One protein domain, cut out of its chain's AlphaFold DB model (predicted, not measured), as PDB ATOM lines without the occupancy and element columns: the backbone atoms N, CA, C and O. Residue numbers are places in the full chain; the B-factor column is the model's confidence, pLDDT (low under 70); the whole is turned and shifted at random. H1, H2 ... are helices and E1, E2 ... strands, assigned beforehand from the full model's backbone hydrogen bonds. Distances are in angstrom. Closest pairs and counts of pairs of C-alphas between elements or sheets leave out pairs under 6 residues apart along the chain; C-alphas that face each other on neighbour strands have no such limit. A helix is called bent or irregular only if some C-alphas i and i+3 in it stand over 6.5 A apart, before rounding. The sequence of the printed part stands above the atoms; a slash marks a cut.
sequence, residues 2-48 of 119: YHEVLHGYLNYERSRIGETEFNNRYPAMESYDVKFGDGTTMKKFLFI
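Overview. This is residues 2 to 48 of the 119 residues of an uncharacterized protein of Elizabethkingia anophelis (UniProt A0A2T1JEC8). Picture a long hairpin of two antiparallel strands, E1 and E2, with one sharply kinked helix, H1, packed on it, mainly on E2. The helix changes course near residue 18, and the hairpin's turn, residues 36 to 40, lies towards one end of the longest axis, with the helix's last turns, near Asn 24, towards the other. The printed part has 47 residues with one named helix and two named strands, in the order H1, E1, E2, and the class is mixed, helices and strands. The sheet's order is E1 - E2, antiparallel. The outline is elongated, with spans of 33 by 20 by 17 A, and the whole is only just compact, close to loose, with a radius of gyration of the C-alphas of 11.0 A.

Arrangement. Look first at the hairpin of E1, residues 29 to 35, and E2, residues 41 to 47, whose directions stand at 151 degrees, antiparallel. C-alphas 29 and 47 face each other at 4.5 A, and at the other end so do C-alphas 35 and 41, also at 4.5 A. Between the strands you will find N 30 and O 46 at 2.8 A and N 42 and O 34 at 2.9 A, both within hydrogen-bond range. Now go to H1, residues 2 to 25, which has 6 pairs of C-alphas within 8 A of E2; the closest are those of His 7 and Lys 44, 5.7 A apart. With E1 it has 1 such pair, the C-alphas of Asn 23 and Met 29, 7.4 A apart. Within 10 A, H1 makes 21 pairs of C-alphas with E2 and 7 with E1, through its residues 4 to 23. H1 has a kink of 123 degrees near residue 18 and is irregular: C-alphas 16 and 19 are 9.1 A apart, against about 5 A in a regular helix. In its backbone, 17 of 20 O i to N i+4 pairs are within hydrogen-bond range.

Along the chain. Find C-alpha 29 at (-28.716, -0.857, -7.613); from there E1 runs 19.5 A to C-alpha 35 at (-43.959, 1.710, -19.549). E2 returns from C-alpha 41 and covers 19.7 A to C-alpha 47 at (-26.864, 2.623, -9.838). H1 begins at C-alpha 2, at (-24.034, -3.388, -23.839), and its first and last C-alphas are 20.8 A apart.

Size, cuts and confidence. The two C-alphas farthest apart are those of Asn 24 and Asp 38, at 33.2 A. The C-alphas of Tyr 2 and Ile 48, the first and last printed, are 19.2 A apart. The printed part has no cut, and the links H1 to E1 and E1 to E2 are both tight, with 3 and 5 residues. The mean pLDDT of the printed part is 89.0, and no printed residue is under 70.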
ATOM      1  N   TYR A   2     -24.511  -2.816 -25.113       80.62
ATOM      2  CA  TYR A   2     -24.034  -3.388 -23.839       80.62
ATOM      3  C   TYR A   2     -24.788  -2.894 -22.593       80.62
ATOM      4  O   TYR A   2     -25.103  -3.698 -21.722       80.62
ATOM      5  N   HIS A   3     -25.176  -1.616 -22.552       81.06
ATOM      6  CA  HIS A   3     -26.027  -1.061 -21.495       81.06
ATOM      7  C   HIS A   3     -27.363  -1.813 -21.351       81.06
ATOM      8  O   HIS A   3     -27.801  -2.107 -20.246       81.06
ATOM      9  N   GLU A   4     -27.994  -2.193 -22.464       82.44
ATOM     10  CA  GLU A   4     -29.265  -2.930 -22.429       82.44
ATOM     11  C   GLU A   4     -29.060  -4.414 -22.087       82.44
ATOM     12  O   GLU A   4     -29.891  -5.008 -21.402       82.44
ATOM     13  N   VAL A   5     -27.920  -5.007 -22.476       85.94
ATOM     14  CA  VAL A   5     -27.530  -6.356 -22.022       85.94
ATOM     15  C   VAL A   5     -27.392  -6.391 -20.500       85.94
ATOM     16  O   VAL A   5     -27.822  -7.358 -19.874       85.94
ATOM     17  N   LEU A   6     -26.856  -5.328 -19.892       88.19
ATOM     18  CA  LEU A   6     -26.756  -5.215 -18.440       88.19
ATOM     19  C   LEU A   6     -28.137  -5.202 -17.768       88.19
ATOM     20  O   LEU A   6     -28.340  -5.950 -16.811       88.19
ATOM     21  N   HIS A   7     -29.103  -4.433 -18.287       88.56
ATOM     22  CA  HIS A   7     -30.485  -4.468 -17.775       88.56
ATOM     23  C   HIS A   7     -31.095  -5.862 -17.890       88.56
ATOM     24  O   HIS A   7     -31.688  -6.349 -16.930       88.56
ATOM     25  N   GLY A   8     -30.905  -6.528 -19.032       89.19
ATOM     26  CA  GLY A   8     -31.374  -7.896 -19.244       89.19
ATOM     27  C   GLY A   8     -30.773  -8.889 -18.245       89.19
ATOM     28  O   GLY A   8     -31.507  -9.658 -17.623       89.19
ATOM     29  N   TYR A   9     -29.454  -8.831 -18.038       90.75
ATOM     30  CA  TYR A   9     -28.745  -9.669 -17.069       90.75
ATOM     31  C   TYR A   9     -29.234  -9.433 -15.635       90.75
ATOM     32  O   TYR A   9     -29.534 -10.390 -14.927       90.75
ATOM     33  N   LEU A  10     -29.357  -8.174 -15.207       91.62
ATOM     34  CA  LEU A  10     -29.811  -7.838 -13.855       91.62
ATOM     35  C   LEU A  10     -31.269  -8.245 -13.628       91.62
ATOM     36  O   LEU A  10     -31.608  -8.735 -12.551       91.62
ATOM     37  N   ASN A  11     -32.117  -8.120 -14.652       92.00
ATOM     38  CA  ASN A  11     -33.493  -8.597 -14.582       92.00
ATOM     39  C   ASN A  11     -33.555 -10.122 -14.412       92.00
ATOM     40  O   ASN A  11     -34.318 -10.621 -13.584       92.00
ATOM     41  N   TYR A  12     -32.727 -10.857 -15.162       93.06
ATOM     42  CA  TYR A  12     -32.596 -12.308 -15.028       93.06
ATOM     43  C   TYR A  12     -32.046 -12.718 -13.656       93.06
ATOM     44  O   TYR A  12     -32.606 -13.599 -13.012       93.06
ATOM     45  N   GLU A  13     -30.988 -12.067 -13.166       93.94
ATOM     46  CA  GLU A  13     -30.452 -12.348 -11.830       93.94
ATOM     47  C   GLU A  13     -31.523 -12.131 -10.762       93.94
ATOM     48  O   GLU A  13     -31.736 -13.018  -9.939       93.94
ATOM     49  N   ARG A  14     -32.248 -11.003 -10.807       93.19
ATOM     50  CA  ARG A  14     -33.330 -10.701  -9.856       93.19
ATOM     51  C   ARG A  14     -34.448 -11.739  -9.909       93.19
ATOM     52  O   ARG A  14     -34.954 -12.119  -8.856       93.19
ATOM     53  N   SER A  15     -34.846 -12.203 -11.097       93.31
ATOM     54  CA  SER A  15     -35.888 -13.232 -11.220       93.31
ATOM     55  C   SER A  15     -35.419 -14.598 -10.712       93.31
ATOM     56  O   SER A  15     -36.206 -15.329 -10.118       93.31
ATOM     57  N   ARG A  16     -34.132 -14.914 -10.889       96.81
ATOM     58  CA  ARG A  16     -33.516 -16.177 -10.468       96.81
ATOM     59  C   ARG A  16     -33.272 -16.265  -8.961       96.81
ATOM     60  O   ARG A  16     -33.483 -17.331  -8.391       96.81
ATOM     61  N   ILE A  17     -32.782 -15.195  -8.328       96.00
ATOM     62  CA  ILE A  17     -32.381 -15.200  -6.903       96.00
ATOM     63  C   ILE A  17     -33.404 -14.537  -5.977       96.00
ATOM     64  O   ILE A  17     -33.285 -14.632  -4.759       96.00
ATOM     65  N   GLY A  18     -34.424 -13.892  -6.538       94.12
ATOM     66  CA  GLY A  18     -35.401 -13.126  -5.779       94.12
ATOM     67  C   GLY A  18     -34.873 -11.755  -5.353       94.12
ATOM     68  O   GLY A  18     -33.675 -11.475  -5.347       94.12
ATOM     69  N   GLU A  19     -35.799 -10.871  -4.996       90.88
ATOM     70  CA  GLU A  19     -35.504  -9.465  -4.709       90.88
ATOM     71  C   GLU A  19     -34.625  -9.266  -3.470       90.88
ATOM     72  O   GLU A  19     -33.689  -8.472  -3.512       90.88
ATOM     73  N   THR A  20     -34.877 -10.008  -2.390       93.62
ATOM     74  CA  THR A  20     -34.086  -9.899  -1.155       93.62
ATOM     75  C   THR A  20     -32.614 -10.211  -1.402       93.62
ATOM     76  O   THR A  20     -31.749  -9.411  -1.055       93.62
ATOM     77  N   GLU A  21     -32.320 -11.338  -2.050       95.31
ATOM     78  CA  GLU A  21     -30.938 -11.733  -2.317       95.31
ATOM     79  C   GLU A  21     -30.289 -10.856  -3.389       95.31
ATOM     80  O   GLU A  21     -29.106 -10.526  -3.304       95.31
ATOM     81  N   PHE A  22     -31.070 -10.395  -4.368       92.75
ATOM     82  CA  PHE A  22     -30.598  -9.415  -5.337       92.75
ATOM     83  C   PHE A  22     -30.131  -8.130  -4.655       92.75
ATOM     84  O   PHE A  22     -29.031  -7.664  -4.942       92.75
ATOM     85  N   ASN A  23     -30.908  -7.593  -3.715       90.12
ATOM     86  CA  ASN A  23     -30.543  -6.378  -2.988       90.12
ATOM     87  C   ASN A  23     -29.312  -6.589  -2.090       90.12
ATOM     88  O   ASN A  23     -28.495  -5.680  -1.961       90.12
ATOM     89  N   ASN A  24     -29.125  -7.789  -1.529       90.62
ATOM     90  CA  ASN A  24     -27.908  -8.134  -0.784       90.62
ATOM     91  C   ASN A  24     -26.668  -8.163  -1.689       90.62
ATOM     92  O   ASN A  24     -25.602  -7.679  -1.310       90.62
ATOM     93  N   ARG A  25     -26.803  -8.733  -2.891       89.88
ATOM     94  CA  ARG A  25     -25.699  -8.905  -3.844       89.88
ATOM     95  C   ARG A  25     -25.373  -7.635  -4.626       89.88
ATOM     96  O   ARG A  25     -24.215  -7.399  -4.966       89.88
ATOM     97  N   TYR A  26     -26.384  -6.814  -4.892       88.31
ATOM     98  CA  TYR A  26     -26.300  -5.573  -5.653       88.31
ATOM     99  C   TYR A  26     -26.850  -4.386  -4.843       88.31
ATOM    100  O   TYR A  26     -27.735  -3.678  -5.321       88.31
ATOM    101  N   PRO A  27     -26.296  -4.083  -3.653       84.69
ATOM    102  CA  PRO A  27     -26.840  -3.063  -2.743       84.69
ATOM    103  C   PRO A  27     -26.738  -1.629  -3.287       84.69
ATOM    104  O   PRO A  27     -27.197  -0.677  -2.668       84.69
ATOM    105  N   ALA A  28     -26.069  -1.461  -4.426       83.12
ATOM    106  CA  ALA A  28     -25.870  -0.198  -5.118       83.12
ATOM    107  C   ALA A  28     -26.883   0.052  -6.240       83.12
ATOM    108  O   ALA A  28     -26.772   1.078  -6.907       83.12
ATOM    109  N   MET A  29     -27.769  -0.907  -6.509       85.38
ATOM    110  CA  MET A  29     -28.716  -0.857  -7.613       85.38
ATOM    111  C   MET A  29     -30.105  -0.523  -7.096       85.38
ATOM    112  O   MET A  29     -30.558  -1.087  -6.103       85.38
ATOM    113  N   GLU A  30     -30.808   0.326  -7.827       85.44
ATOM    114  CA  GLU A  30     -32.254   0.447  -7.740       85.44
ATOM    115  C   GLU A  30     -32.884   0.015  -9.063       85.44
ATOM    116  O   GLU A  30     -32.236  -0.016 -10.114       85.44
ATOM    117  N   SER A  31     -34.158  -0.361  -9.003       87.62
ATOM    118  CA  SER A  31     -34.927  -0.732 -10.186       87.62
ATOM    119  C   SER A  31     -36.126   0.184 -10.342       87.62
ATOM    120  O   SER A  31     -36.745   0.566  -9.351       87.62
ATOM    121  N   TYR A  32     -36.478   0.486 -11.583       87.50
ATOM    122  CA  TYR A  32     -37.636   1.299 -11.920       87.50
ATOM    123  C   TYR A  32     -38.371   0.696 -13.112       87.50
ATOM    124  O   TYR A  32     -37.795  -0.017 -13.937       87.50
ATOM    125  N   ASP A  33     -39.665   0.975 -13.181       92.06
ATOM    126  CA  ASP A  33     -40.530   0.461 -14.229       92.06
ATOM    127  C   ASP A  33     -40.616   1.463 -15.383       92.06
ATOM    128  O   ASP A  33     -40.925   2.640 -15.195       92.06
ATOM    129  N   VAL A  34     -40.363   0.981 -16.596       89.88
ATOM    130  CA  VAL A  34     -40.537   1.722 -17.846       89.88
ATOM    131  C   VAL A  34     -41.763   1.176 -18.555       89.88
ATOM    132  O   VAL A  34     -41.798  -0.001 -18.915       89.88
ATOM    133  N   LYS A  35     -42.765   2.034 -18.761       93.19
ATOM    134  CA  LYS A  35     -43.959   1.710 -19.549       93.19
ATOM    135  C   LYS A  35     -43.721   2.028 -21.019       93.19
ATOM    136  O   LYS A  35     -43.317   3.143 -21.347       93.19
ATOM    137  N   PHE A  36     -44.007   1.071 -21.890       89.25
ATOM    138  CA  PHE A  36     -43.958   1.256 -23.335       89.25
ATOM    139  C   PHE A  36     -45.326   1.651 -23.896       89.25
ATOM    140  O   PHE A  36     -46.357   1.521 -23.233       89.25
ATOM    141  N   GLY A  37     -45.334   2.152 -25.134       88.38
ATOM    142  CA  GLY A  37     -46.551   2.627 -25.806       88.38
ATOM    143  C   GLY A  37     -47.598   1.537 -26.069       88.38
ATOM    144  O   GLY A  37     -48.764   1.860 -26.265       88.38
ATOM    145  N   ASP A  38     -47.207   0.264 -26.025       93.44
ATOM    146  CA  ASP A  38     -48.096  -0.900 -26.126       93.44
ATOM    147  C   ASP A  38     -48.698  -1.334 -24.772       93.44
ATOM    148  O   ASP A  38     -49.426  -2.321 -24.698       93.44
ATOM    149  N   GLY A  39     -48.402  -0.602 -23.691       91.19
ATOM    150  CA  GLY A  39     -48.868  -0.894 -22.335       91.19
ATOM    151  C   GLY A  39     -48.018  -1.916 -21.577       91.19
ATOM    152  O   GLY A  39     -48.268  -2.145 -20.391       91.19
ATOM    153  N   THR A  40     -46.994  -2.501 -22.204       92.12
ATOM    154  CA  THR A  40     -46.051  -3.382 -21.509       92.12
ATOM    155  C   THR A  40     -45.157  -2.585 -20.559       92.12
ATOM    156  O   THR A  40     -44.931  -1.385 -20.723       92.12
ATOM    157  N   THR A  41     -44.668  -3.248 -19.510       91.38
ATOM    158  CA  THR A  41     -43.762  -2.651 -18.521       91.38
ATOM    159  C   THR A  41     -42.496  -3.486 -18.424       91.38
ATOM    160  O   THR A  41     -42.568  -4.696 -18.216       91.38
ATOM    161  N   MET A  42     -41.336  -2.844 -18.545       87.25
ATOM    162  CA  MET A  42     -40.034  -3.468 -18.312       87.25
ATOM    163  C   MET A  42     -39.367  -2.853 -17.097       87.25
ATOM    164  O   MET A  42     -39.380  -1.638 -16.910       87.25
ATOM    165  N   LYS A  43     -38.729  -3.706 -16.300       88.62
ATOM    166  CA  LYS A  43     -37.888  -3.271 -15.196       88.62
ATOM    167  C   LYS A  43     -36.501  -2.916 -15.728       88.62
ATOM    168  O   LYS A  43     -35.834  -3.762 -16.322       88.62
ATOM    169  N   LYS A  44     -36.088  -1.670 -15.524       88.12
ATOM    170  CA  LYS A  44     -34.720  -1.202 -15.757       88.12
ATOM    171  C   LYS A  44     -34.006  -1.018 -14.428       88.12
ATOM    172  O   LYS A  44     -34.643  -0.899 -13.383       88.12
ATOM    173  N   PHE A  45     -32.681  -1.009 -14.481       87.19
ATOM    174  CA  PHE A  45     -31.829  -0.871 -13.309       87.19
ATOM    175  C   PHE A  45     -30.993   0.390 -13.433       87.19
ATOM    176  O   PHE A  45     -30.645   0.815 -14.529       87.19
ATOM    177  N   LEU A  46     -30.668   1.016 -12.317       82.94
ATOM    178  CA  LEU A  46     -29.684   2.081 -12.296       82.94
ATOM    179  C   LEU A  46     -28.894   2.001 -11.000       82.94
ATOM    180  O   LEU A  46     -29.366   1.489  -9.987       82.94
ATOM    181  N   PHE A  47     -27.668   2.495 -11.040       78.25
ATOM    182  CA  PHE A  47     -26.864   2.623  -9.838       78.25
ATOM    183  C   PHE A  47     -27.268   3.876  -9.064       78.25
ATOM    184  O   PHE A  47     -27.350   4.964  -9.633       78.25
ATOM    185  N   ILE A  48     -27.433   3.734  -7.754       75.19
ATOM    186  CA  ILE A  48     -27.858   4.805  -6.848       75.19
ATOM    187  C   ILE A  48     -26.762   5.874  -6.726       75.19
ATOM    188  O   ILE A  48     -25.815   5.685  -5.966       75.19
TER     189      ILE A  48